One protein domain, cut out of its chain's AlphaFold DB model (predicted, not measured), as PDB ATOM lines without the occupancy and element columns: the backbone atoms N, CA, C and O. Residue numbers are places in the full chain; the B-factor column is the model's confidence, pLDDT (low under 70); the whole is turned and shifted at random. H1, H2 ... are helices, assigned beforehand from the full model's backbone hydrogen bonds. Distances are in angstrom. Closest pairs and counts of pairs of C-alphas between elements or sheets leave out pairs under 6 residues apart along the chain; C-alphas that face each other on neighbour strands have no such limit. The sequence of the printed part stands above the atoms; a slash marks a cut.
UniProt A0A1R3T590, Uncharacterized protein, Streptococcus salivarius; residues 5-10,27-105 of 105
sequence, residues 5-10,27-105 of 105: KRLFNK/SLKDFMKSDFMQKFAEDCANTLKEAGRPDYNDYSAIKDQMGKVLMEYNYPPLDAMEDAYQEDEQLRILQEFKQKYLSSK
ATOM      1  N   LYS A   5       7.874  83.504 -35.468       95.81
ATOM      2  CA  LYS A   5       7.082  83.482 -34.229       95.81
ATOM      3  C   LYS A   5       6.719  84.890 -33.747       95.81
ATOM      4  O   LYS A   5       5.583  85.129 -33.339       95.81
ATOM      5  N   ARG A   6       7.665  85.835 -33.798       95.81
ATOM      6  CA  ARG A   6       7.416  87.239 -33.442       95.81
ATOM      7  C   ARG A   6       6.476  87.920 -34.437       95.81
ATOM      8  O   ARG A   6       5.597  88.655 -33.999       95.81
ATOM      9  N   LEU A   7       6.661  87.705 -35.740       96.00
ATOM     10  CA  LEU A   7       5.789  88.273 -36.773       96.00
ATOM     11  C   LEU A   7       4.361  87.722 -36.666       96.00
ATOM     12  O   LEU A   7       3.417  88.503 -36.628       96.00
ATOM     13  N   PHE A   8       4.208  86.411 -36.515       95.88
ATOM     14  CA  PHE A   8       2.927  85.744 -36.320       95.88
ATOM     15  C   PHE A   8       2.209  86.257 -35.066       95.88
ATOM     16  O   PHE A   8       1.062  86.679 -35.142       95.88
ATOM     17  N   ASN A   9       2.897  86.333 -33.919       94.38
ATOM     18  CA  ASN A   9       2.316  86.882 -32.685       94.38
ATOM     19  C   ASN A   9       1.868  88.344 -32.810       94.38
ATOM     20  O   ASN A   9       0.936  88.747 -32.123       94.38
ATOM     21  N   LYS A  10       2.555  89.143 -33.631       94.06
ATOM     22  CA  LYS A  10       2.238  90.561 -33.807       94.06
ATOM     23  C   LYS A  10       1.068  90.785 -34.770       94.06
ATOM     24  O   LYS A  10       0.320  91.732 -34.561       94.06
ATOM     25  N   SER A  27      -3.602  74.088 -30.612       95.31
ATOM     26  CA  SER A  27      -2.842  73.179 -31.476       95.31
ATOM     27  C   SER A  27      -2.400  73.827 -32.789       95.31
ATOM     28  O   SER A  27      -1.231  73.708 -33.160       95.31
ATOM     29  N   LEU A  28      -3.293  74.558 -33.467       95.38
ATOM     30  CA  LEU A  28      -2.936  75.288 -34.682       95.38
ATOM     31  C   LEU A  28      -1.947  76.417 -34.368       95.38
ATOM     32  O   LEU A  28      -0.918  76.522 -35.031       95.38
ATOM     33  N   LYS A  29      -2.177  77.205 -33.307       95.19
ATOM     34  CA  LYS A  29      -1.218  78.233 -32.863       95.19
ATOM     35  C   LYS A  29       0.169  77.669 -32.576       95.19
ATOM     36  O   LYS A  29       1.162  78.285 -32.963       95.19
ATOM     37  N   ASP A  30       0.250  76.539 -31.887       96.56
ATOM     38  CA  ASP A  30       1.522  75.903 -31.548       96.56
ATOM     39  C   ASP A  30       2.227  75.391 -32.804       96.56
ATOM     40  O   ASP A  30       3.436  75.587 -32.957       96.56
ATOM     41  N   PHE A  31       1.473  74.832 -33.753       97.56
ATOM     42  CA  PHE A  31       2.012  74.456 -35.055       97.56
ATOM     43  C   PHE A  31       2.550  75.670 -35.821       97.56
ATOM     44  O   PHE A  31       3.701  75.644 -36.266       97.56
ATOM     45  N   MET A  32       1.783  76.762 -35.898       97.12
ATOM     46  CA  MET A  32       2.195  78.016 -36.540       97.12
ATOM     47  C   MET A  32       3.450  78.626 -35.902       97.12
ATOM     48  O   MET A  32       4.186  79.352 -36.566       97.12
ATOM     49  N   LYS A  33       3.737  78.306 -34.634       96.75
ATOM     50  CA  LYS A  33       4.916  78.768 -33.877       96.75
ATOM     51  C   LYS A  33       6.056  77.745 -33.827       96.75
ATOM     52  O   LYS A  33       7.036  77.987 -33.120       96.75
ATOM     53  N   SER A  34       5.929  76.622 -34.530       97.62
ATOM     54  CA  SER A  34       6.911  75.537 -34.522       97.62
ATOM     55  C   SER A  34       8.186  75.871 -35.305       97.62
ATOM     56  O   SER A  34       8.197  76.735 -36.185       97.62
ATOM     57  N   ASP A  35       9.252  75.108 -35.046       97.38
ATOM     58  CA  ASP A  35      10.521  75.205 -35.783       97.38
ATOM     59  C   ASP A  35      10.355  74.948 -37.283       97.38
ATOM     60  O   ASP A  35      11.089  75.502 -38.100       97.38
ATOM     61  N   PHE A  36       9.382  74.114 -37.658       97.56
ATOM     62  CA  PHE A  36       9.062  73.883 -39.062       97.56
ATOM     63  C   PHE A  36       8.563  75.169 -39.722       97.56
ATOM     64  O   PHE A  36       9.104  75.570 -40.747       97.56
ATOM     65  N   MET A  37       7.588  75.841 -39.110       97.81
ATOM     66  CA  MET A  37       7.028  77.078 -39.657       97.81
ATOM     67  C   MET A  37       8.051  78.212 -39.676       97.81
ATOM     68  O   MET A  37       8.087  78.987 -40.625       97.81
ATOM     69  N   GLN A  38       8.944  78.261 -38.682       97.88
ATOM     70  CA  GLN A  38      10.089  79.169 -38.687       97.88
ATOM     71  C   GLN A  38      10.999  78.935 -39.905       97.88
ATOM     72  O   GLN A  38      11.287  79.883 -40.633       97.88
ATOM     73  N   LYS A  39      11.410  77.688 -40.167       97.62
ATOM     74  CA  LYS A  39      12.249  77.351 -41.331       97.62
ATOM     75  C   LYS A  39      11.532  77.590 -42.657       97.62
ATOM     76  O   LYS A  39      12.126  78.121 -43.586       97.62
ATOM     77  N   PHE A  40      10.251  77.242 -42.738       97.94
ATOM     78  CA  PHE A  40       9.458  77.449 -43.945       97.94
ATOM     79  C   PHE A  40       9.316  78.943 -44.285       97.94
ATOM     80  O   PHE A  40       9.498  79.341 -45.435       97.94
ATOM     81  N   ALA A  41       9.083  79.789 -43.278       98.12
ATOM     82  CA  ALA A  41       9.071  81.239 -43.443       98.12
ATOM     83  C   ALA A  41      10.447  81.798 -43.851       98.12
ATOM     84  O   ALA A  41      10.516  82.724 -44.657       98.12
ATOM     85  N   GLU A  42      11.546  81.249 -43.325       97.94
ATOM     86  CA  GLU A  42      12.906  81.624 -43.733       97.94
ATOM     87  C   GLU A  42      13.206  81.257 -45.187       97.94
ATOM     88  O   GLU A  42      13.764  82.085 -45.905       97.94
ATOM     89  N   ASP A  43      12.806  80.064 -45.630       97.69
ATOM     90  CA  ASP A  43      12.922  79.647 -47.029       97.69
ATOM     91  C   ASP A  43      12.177  80.632 -47.942       97.69
ATOM     92  O   ASP A  43      12.761  81.168 -48.883       97.69
ATOM     93  N   CYS A  44      10.924  80.959 -47.605       98.12
ATOM     94  CA  CYS A  44      10.116  81.921 -48.358       98.12
ATOM     95  C   CYS A  44      10.743  83.325 -48.374       98.12
ATOM     96  O   CYS A  44      10.806  83.973 -49.418       98.12
ATOM     97  N   ALA A  45      11.250  83.792 -47.233       98.06
ATOM     98  CA  ALA A  45      11.945  85.069 -47.127       98.06
ATOM     99  C   ALA A  45      13.228  85.108 -47.971       98.06
ATOM    100  O   ALA A  45      13.529  86.127 -48.592       98.06
ATOM    101  N   ASN A  46      13.982  84.009 -48.025       98.00
ATOM    102  CA  ASN A  46      15.166  83.910 -48.875       98.00
ATOM    103  C   ASN A  46      14.787  83.949 -50.358       98.00
ATOM    104  O   ASN A  46      15.394  84.720 -51.094       98.00
ATOM    105  N   THR A  47      13.733  83.239 -50.774       97.62
ATOM    106  CA  THR A  47      13.209  83.320 -52.148       97.62
ATOM    107  C   THR A  47      12.829  84.754 -52.527       97.62
ATOM    108  O   THR A  47      13.205  85.240 -53.594       97.62
ATOM    109  N   LEU A  48      12.130  85.476 -51.643       98.12
ATOM    110  CA  LEU A  48      11.792  86.887 -51.869       98.12
ATOM    111  C   LEU A  48      13.052  87.755 -51.988       98.12
ATOM    112  O   LEU A  48      13.165  88.579 -52.898       98.12
ATOM    113  N   LYS A  49      14.024  87.552 -51.094       97.75
ATOM    114  CA  LYS A  49      15.293  88.285 -51.094       97.75
ATOM    115  C   LYS A  49      16.090  88.051 -52.380       97.75
ATOM    116  O   LYS A  49      16.620  89.007 -52.940       97.75
ATOM    117  N   GLU A  50      16.169  86.809 -52.849       97.62
ATOM    118  CA  GLU A  50      16.831  86.430 -54.105       97.62
ATOM    119  C   GLU A  50      16.136  87.041 -55.326       97.62
ATOM    120  O   GLU A  50      16.802  87.464 -56.267       97.62
ATOM    121  N   ALA A  51      14.810  87.195 -55.269       96.94
ATOM    122  CA  ALA A  51      14.029  87.927 -56.264       96.94
ATOM    123  C   ALA A  51      14.177  89.464 -56.172       96.94
ATOM    124  O   ALA A  51      13.512  90.192 -56.911       96.94
ATOM    125  N   GLY A  52      15.011  89.985 -55.263       97.44
ATOM    126  CA  GLY A  52      15.245  91.421 -55.088       97.44
ATOM    127  C   GLY A  52      14.093  92.178 -54.418       97.44
ATOM    128  O   GLY A  52      14.052  93.408 -54.475       97.44
ATOM    129  N   ARG A  53      13.148  91.474 -53.783       97.06
ATOM    130  CA  ARG A  53      12.015  92.089 -53.080       97.06
ATOM    131  C   ARG A  53      12.492  92.769 -51.790       97.06
ATOM    132  O   ARG A  53      13.114  92.100 -50.969       97.06
ATOM    133  N   PRO A  54      12.204  94.065 -51.559       95.69
ATOM    134  CA  PRO A  54      12.647  94.773 -50.354       95.69
ATOM    135  C   PRO A  54      11.858  94.389 -49.091       95.69
ATOM    136  O   PRO A  54      12.345  94.583 -47.981       95.69
ATOM    137  N   ASP A  55      10.666  93.822 -49.256       96.56
ATOM    138  CA  ASP A  55       9.738  93.395 -48.207       96.56
ATOM    139  C   ASP A  55       9.918  91.920 -47.804       96.56
ATOM    140  O   ASP A  55       9.046  91.327 -47.183       96.56
ATOM    141  N   TYR A  56      11.072  91.314 -48.104       96.12
ATOM    142  CA  TYR A  56      11.369  89.905 -47.810       96.12
ATOM    143  C   TYR A  56      11.304  89.520 -46.317       96.12
ATOM    144  O   TYR A  56      11.379  88.342 -45.976       96.12
ATOM    145  N   ASN A  57      11.221  90.497 -45.411       95.00
ATOM    146  CA  ASN A  57      11.087  90.304 -43.967       95.00
ATOM    147  C   ASN A  57       9.716  90.743 -43.412       95.00
ATOM    148  O   ASN A  57       9.530  90.713 -42.191       95.00
ATOM    149  N   ASP A  58       8.796  91.166 -44.280       97.00
ATOM    150  CA  ASP A  58       7.440  91.559 -43.917       97.00
ATOM    151  C   ASP A  58       6.541  90.332 -43.711       97.00
ATOM    152  O   ASP A  58       6.672  89.320 -44.397       97.00
ATOM    153  N   TYR A  59       5.619  90.417 -42.749       96.38
ATOM    154  CA  TYR A  59       4.734  89.299 -42.425       96.38
ATOM    155  C   TYR A  59       3.820  88.926 -43.593       96.38
ATOM    156  O   TYR A  59       3.726  87.744 -43.916       96.38
ATOM    157  N   SER A  60       3.187  89.914 -44.226       96.19
ATOM    158  CA  SER A  60       2.239  89.681 -45.314       96.19
ATOM    159  C   SER A  60       2.963  89.143 -46.542       96.19
ATOM    160  O   SER A  60       2.551  88.133 -47.096       96.19
ATOM    161  N   ALA A  61       4.114  89.722 -46.899       97.62
ATOM    162  CA  ALA A  61       4.911  89.235 -48.027       97.62
ATOM    163  C   ALA A  61       5.365  87.774 -47.845       97.62
ATOM    164  O   ALA A  61       5.319  86.976 -48.786       97.62
ATOM    165  N   ILE A  62       5.787  87.406 -46.631       98.06
ATOM    166  CA  ILE A  62       6.168  86.027 -46.308       98.06
ATOM    167  C   ILE A  62       4.946  85.106 -46.344       98.06
ATOM    168  O   ILE A  62       5.035  84.033 -46.937       98.06
ATOM    169  N   LYS A  63       3.812  85.513 -45.757       97.19
ATOM    170  CA  LYS A  63       2.560  84.739 -45.758       97.19
ATOM    171  C   LYS A  63       2.065  84.483 -47.187       97.19
ATOM    172  O   LYS A  63       1.759  83.340 -47.525       97.19
ATOM    173  N   ASP A  64       2.106  85.497 -48.048       97.81
ATOM    174  CA  ASP A  64       1.777  85.390 -49.473       97.81
ATOM    175  C   ASP A  64       2.684  84.379 -50.181       97.81
ATOM    176  O   ASP A  64       2.223  83.536 -50.955       97.81
ATOM    177  N   GLN A  65       3.992  84.442 -49.916       98.38
ATOM    178  CA  GLN A  65       4.947  83.515 -50.513       98.38
ATOM    179  C   GLN A  65       4.743  82.081 -50.006       98.38
ATOM    180  O   GLN A  65       4.790  81.148 -50.806       98.38
ATOM    181  N   MET A  66       4.442  81.894 -48.719       98.31
ATOM    182  CA  MET A  66       4.058  80.591 -48.169       98.31
ATOM    183  C   MET A  66       2.798  80.052 -48.852       98.31
ATOM    184  O   MET A  66       2.746  78.871 -49.186       98.31
ATOM    185  N   GLY A  67       1.813  80.915 -49.117       97.94
ATOM    186  CA  GLY A  67       0.613  80.571 -49.875       97.94
ATOM    187  C   GLY A  67       0.926  80.073 -51.288       97.94
ATOM    188  O   GLY A  67       0.377  79.061 -51.716       97.94
ATOM    189  N   LYS A  68       1.856  80.725 -51.997       98.12
ATOM    190  CA  LYS A  68       2.316  80.260 -53.318       98.12
ATOM    191  C   LYS A  68       2.962  78.881 -53.246       98.12
ATOM    192  O   LYS A  68       2.601  78.013 -54.033       98.12
ATOM    193  N   VAL A  69       3.850  78.661 -52.276       98.12
ATOM    194  CA  VAL A  69       4.499  77.354 -52.103       98.12
ATOM    195  C   VAL A  69       3.475  76.279 -51.728       98.12
ATOM    196  O   VAL A  69       3.534  75.181 -52.262       98.12
ATOM    197  N   LEU A  70       2.483  76.566 -50.881       98.31
ATOM    198  CA  LEU A  70       1.395  75.618 -50.598       98.31
ATOM    199  C   LEU A  70       0.669  75.183 -51.881       98.31
ATOM    200  O   LEU A  70       0.460  73.984 -52.091       98.31
ATOM    201  N   MET A  71       0.364  76.131 -52.772       98.00
ATOM    202  CA  MET A  71      -0.288  75.843 -54.054       98.00
ATOM    203  C   MET A  71       0.568  74.976 -54.983       98.00
ATOM    204  O   MET A  71       0.022  74.095 -55.644       98.00
ATOM    205  N   GLU A  72       1.894  75.139 -54.989       97.56
ATOM    206  CA  GLU A  72       2.810  74.257 -55.738       97.56
ATOM    207  C   GLU A  72       2.718  72.788 -55.280       97.56
ATOM    208  O   GLU A  72       2.933  71.868 -56.068       97.56
ATOM    209  N   TYR A  73       2.334  72.553 -54.021       97.00
ATOM    210  CA  TYR A  73       2.120  71.223 -53.442       97.00
ATOM    211  C   TYR A  73       0.651  70.760 -53.509       97.00
ATOM    212  O   TYR A  73       0.306  69.732 -52.919       97.00
ATOM    213  N   ASN A  74      -0.197  71.467 -54.267       97.12
ATOM    214  CA  ASN A  74      -1.643  71.250 -54.387       97.12
ATOM    215  C   ASN A  74      -2.415  71.443 -53.070       97.12
ATOM    216  O   ASN A  74      -3.414  70.761 -52.829       97.12
ATOM    217  N   TYR A  75      -1.965  72.368 -52.221       97.56
ATOM    218  CA  TYR A  75      -2.689  72.802 -51.029       97.56
ATOM    219  C   TYR A  75      -3.215  74.235 -51.192       97.56
ATOM    220  O   TYR A  75      -2.604  75.042 -51.896       97.56
ATOM    221  N   PRO A  76      -4.344  74.582 -50.552       96.88
ATOM    222  CA  PRO A  76      -4.823  75.960 -50.526       96.88
ATOM    223  C   PRO A  76      -3.817  76.891 -49.818       96.88
ATOM    224  O   PRO A  76      -3.096  76.442 -48.923       96.88
ATOM    225  N   PRO A  77      -3.752  78.182 -50.189       97.00
ATOM    226  CA  PRO A  77      -2.956  79.171 -49.463       97.00
ATOM    227  C   PRO A  77      -3.527  79.426 -48.056       97.00
ATOM    228  O   PRO A  77      -4.692  79.127 -47.800       97.00
ATOM    229  N   LEU A  78      -2.717  80.002 -47.155       94.19
ATOM    230  CA  LEU A  78      -3.107  80.255 -45.757       94.19
ATOM    231  C   LEU A  78      -4.405  81.068 -45.645       94.19
ATOM    232  O   LEU A  78      -5.315  80.617 -44.966       94.19
ATOM    233  N   ASP A  79      -4.535  82.178 -46.375       92.56
ATOM    234  CA  ASP A  79      -5.740  83.028 -46.316       92.56
ATOM    235  C   ASP A  79      -7.008  82.267 -46.735       92.56
ATOM    236  O   ASP A  79      -8.042  82.326 -46.080       92.56
ATOM    237  N   ALA A  80      -6.918  81.456 -47.796       94.19
ATOM    238  CA  ALA A  80      -8.044  80.626 -48.216       94.19
ATOM    239  C   ALA A  80      -8.380  79.552 -47.173       94.19
ATOM    240  O   ALA A  80      -9.530  79.125 -47.079       94.19
ATOM    241  N   MET A  81      -7.384  79.087 -46.413       94.25
ATOM    242  CA  MET A  81      -7.624  78.140 -45.334       94.25
ATOM    243  C   MET A  81      -8.322  78.776 -44.137       94.25
ATOM    244  O   MET A  81      -9.238  78.165 -43.589       94.25
ATOM    245  N   GLU A  82      -7.905  79.984 -43.777       92.44
ATOM    246  CA  GLU A  82      -8.484  80.795 -42.706       92.44
ATOM    247  C   GLU A  82      -9.964  81.108 -42.970       92.44
ATOM    248  O   GLU A  82     -10.779  81.021 -42.052       92.44
ATOM    249  N   ASP A  83     -10.326  81.377 -44.229       90.69
ATOM    250  CA  ASP A  83     -11.705  81.683 -44.629       90.69
ATOM    251  C   ASP A  83     -12.613  80.443 -44.750       90.69
ATOM    252  O   ASP A  83     -13.822  80.527 -44.517       90.69
ATOM    253  N   ALA A  84     -12.067  79.296 -45.175       91.62
ATOM    254  CA  ALA A  84     -12.874  78.153 -45.618       91.62
ATOM    255  C   ALA A  84     -12.878  76.948 -44.667       91.62
ATOM    256  O   ALA A  84     -13.804  76.133 -44.737       91.62
ATOM    257  N   TYR A  85     -11.868  76.794 -43.804       92.75
ATOM    258  CA  TYR A  85     -11.710  75.595 -42.975       92.75
ATOM    259  C   TYR A  85     -11.667  75.907 -41.483       92.75
ATOM    260  O   TYR A  85     -11.114  76.905 -41.033       92.75
ATOM    261  N   GLN A  86     -12.194  74.968 -40.698       93.25
ATOM    262  CA  GLN A  86     -12.019  74.950 -39.249       93.25
ATOM    263  C   GLN A  86     -10.550  74.696 -38.888       93.25
ATOM    264  O   GLN A  86      -9.853  73.980 -39.606       93.25
ATOM    265  N   GLU A  87     -10.092  75.212 -37.746       94.38
ATOM    266  CA  GLU A  87      -8.674  75.157 -37.356       94.38
ATOM    267  C   GLU A  87      -8.078  73.740 -37.314       94.38
ATOM    268  O   GLU A  87      -6.919  73.551 -37.687       94.38
ATOM    269  N   ASP A  88      -8.854  72.729 -36.910       95.75
ATOM    270  CA  ASP A  88      -8.393  71.333 -36.893       95.75
ATOM    271  C   ASP A  88      -8.099  70.808 -38.307       95.75
ATOM    272  O   ASP A  88      -7.135  70.070 -38.525       95.75
ATOM    273  N   GLU A  89      -8.897  71.231 -39.288       96.56
ATOM    274  CA  GLU A  89      -8.706  70.874 -40.691       96.56
ATOM    275  C   GLU A  89      -7.529  71.644 -41.299       96.56
ATOM    276  O   GLU A  89      -6.699  71.052 -41.991       96.56
ATOM    277  N   GLN A  90      -7.381  72.932 -40.961       97.12
ATOM    278  CA  GLN A  90      -6.188  73.708 -41.318       97.12
ATOM    279  C   GLN A  90      -4.918  73.028 -40.783       97.12
ATOM    280  O   GLN A  90      -3.940  72.848 -41.511       97.12
ATOM    281  N   LEU A  91      -4.936  72.588 -39.519       97.75
ATOM    282  CA  LEU A  91      -3.815  71.892 -38.895       97.75
ATOM    283  C   LEU A  91      -3.492  70.578 -39.613       97.75
ATOM    284  O   LEU A  91      -2.318  70.315 -39.884       97.75
ATOM    285  N   ARG A  92      -4.505  69.770 -39.947       98.19
ATOM    286  CA  ARG A  92      -4.323  68.519 -40.696       98.19
ATOM    287  C   ARG A  92      -3.646  68.775 -42.043       98.19
ATOM    288  O   ARG A  92      -2.640  68.137 -42.349       98.19
ATOM    289  N   ILE A  93      -4.151  69.743 -42.809       98.00
ATOM    290  CA  ILE A  93      -3.593  70.128 -44.113       98.00
ATOM    291  C   ILE A  93      -2.127  70.554 -43.971       98.00
ATOM    292  O   ILE A  93      -1.258  70.059 -44.693       98.00
ATOM    293  N   LEU A  94      -1.822  71.427 -43.008       98.06
ATOM    294  CA  LEU A  94      -0.465  71.924 -42.789       98.06
ATOM    295  C   LEU A  94       0.502  70.832 -42.301       98.06
ATOM    296  O   LEU A  94       1.686  70.846 -42.652       98.06
ATOM    297  N   GLN A  95       0.021  69.860 -41.524       98.19
ATOM    298  CA  GLN A  95       0.812  68.699 -41.116       98.19
ATOM    299  C   GLN A  95       1.131  67.775 -42.296       98.19
ATOM    300  O   GLN A  95       2.265  67.304 -42.399       98.19
ATOM    301  N   GLU A  96       0.181  67.543 -43.202       98.19
ATOM    302  CA  GLU A  96       0.427  66.783 -44.432       98.19
ATOM    303  C   GLU A  96       1.403  67.510 -45.360       98.19
ATOM    304  O   GLU A  96       2.360  66.905 -45.855       98.19
ATOM    305  N   PHE A  97       1.213  68.822 -45.538       98.19
ATOM    306  CA  PHE A  97       2.138  69.668 -46.284       98.19
ATOM    307  C   PHE A  97       3.557  69.570 -45.719       98.19
ATOM    308  O   PHE A  97       4.494  69.320 -46.476       98.19
ATOM    309  N   LYS A  98       3.723  69.676 -44.393       98.12
ATOM    310  CA  LYS A  98       5.023  69.526 -43.726       98.12
ATOM    311  C   LYS A  98       5.733  68.233 -44.123       98.12
ATOM    312  O   LYS A  98       6.926  68.272 -44.410       98.12
ATOM    313  N   GLN A  99       5.032  67.098 -44.139       97.62
ATOM    314  CA  GLN A  99       5.646  65.817 -44.512       97.62
ATOM    315  C   GLN A  99       6.123  65.824 -45.966       97.62
ATOM    316  O   GLN A  99       7.252  65.417 -46.245       97.62
ATOM    317  N   LYS A 100       5.298  66.331 -46.890       97.31
ATOM    318  CA  LYS A 100       5.655  66.411 -48.313       97.31
ATOM    319  C   LYS A 100       6.810  67.379 -48.566       97.31
ATOM    320  O   LYS A 100       7.744  67.016 -49.267       97.31
ATOM    321  N   TYR A 101       6.767  68.563 -47.960       97.50
ATOM    322  CA  TYR A 101       7.790  69.599 -48.105       97.50
ATOM    323  C   TYR A 101       9.152  69.164 -47.556       97.50
ATOM    324  O   TYR A 101      10.186  69.467 -48.136       97.50
ATOM    325  N   LEU A 102       9.175  68.441 -46.432       95.69
ATOM    326  CA  LEU A 102      10.427  67.913 -45.884       95.69
ATOM    327  C   LEU A 102      10.976  66.736 -46.696       95.69
ATOM    328  O   LEU A 102      12.181  66.521 -46.682       95.69
ATOM    329  N   SER A 103      10.116  65.987 -47.390       95.25
ATOM    330  CA  SER A 103      10.529  64.846 -48.218       95.25
ATOM    331  C   SER A 103      11.049  65.253 -49.602       95.25
ATOM    332  O   SER A 103      11.686  64.444 -50.267       95.25
ATOM    333  N   SER A 104      10.745  66.469 -50.061       91.00
ATOM    334  CA  SER A 104      11.203  67.022 -51.343       91.00
ATOM    335  C   SER A 104      12.486  67.856 -51.236       91.00
ATOM    336  O   SER A 104      12.994  68.311 -52.263       91.00
ATOM    337  N   LYS A 105      12.980  68.080 -50.014       79.75
ATOM    338  CA  LYS A 105      14.241  68.766 -49.701       79.75
ATOM    339  C   LYS A 105      15.408  67.785 -49.718       79.75
ATOM    340  O   LYS A 105      16.494  68.217 -50.159       79.75
TER     341      LYS A 105
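AT A GLANCE: This is residues 5 to 10 and 27 to 105 of the 105 residues of an uncharacterized protein of Streptococcus salivarius (UniProt A0A1R3T590). H3 and H4 cross as an X, with H6 to one side, H2 packed on the start of H6 and H5 on H4. H1 sits at the edge, near H2, H3 and H4. The printed part has 85 residues, with six named helices, H1 to H6, and no named strand: all helix. It is compact, radius of gyration of the C-alphas 12.4 A, spanning 35 by 30 by 23 A.

IN THESE COORDINATES: H1 is residues 5 to 10, from C-alpha 5 at (7.082, 83.482, -34.229); H2, 27 to 32; H3, 35 to 50, 22.4 A; H4, 59 to 72, 20.2 A; H5, 78 to 84; H6, 87 to 103, 24.4 A, to C-alpha 103 at (10.529, 64.846, -48.218).

HOW THE PARTS SIT: H4, with residues 62 to 66 alone, touches H3 about perpendicular, 84 degrees; closest C-alphas Cys 44 and Gln 65, 5.8 A. H6, with residues 87 to 91 alone, touches H2; closest C-alphas Leu 28 and Leu 91, 5.5 A. H4, with residues 63 to 67 alone, touches H5; closest C-alphas Gly 67 and Leu 78, 5.6 A. In H1 to H6 every O i to N i+4 pair is within hydrogen-bond range.

THE WHOLE: Residues 11 to 26 are not printed; C-alphas 10 and 27 are 18.3 A apart. No link printed whole is long. No printed residue is under pLDDT 70.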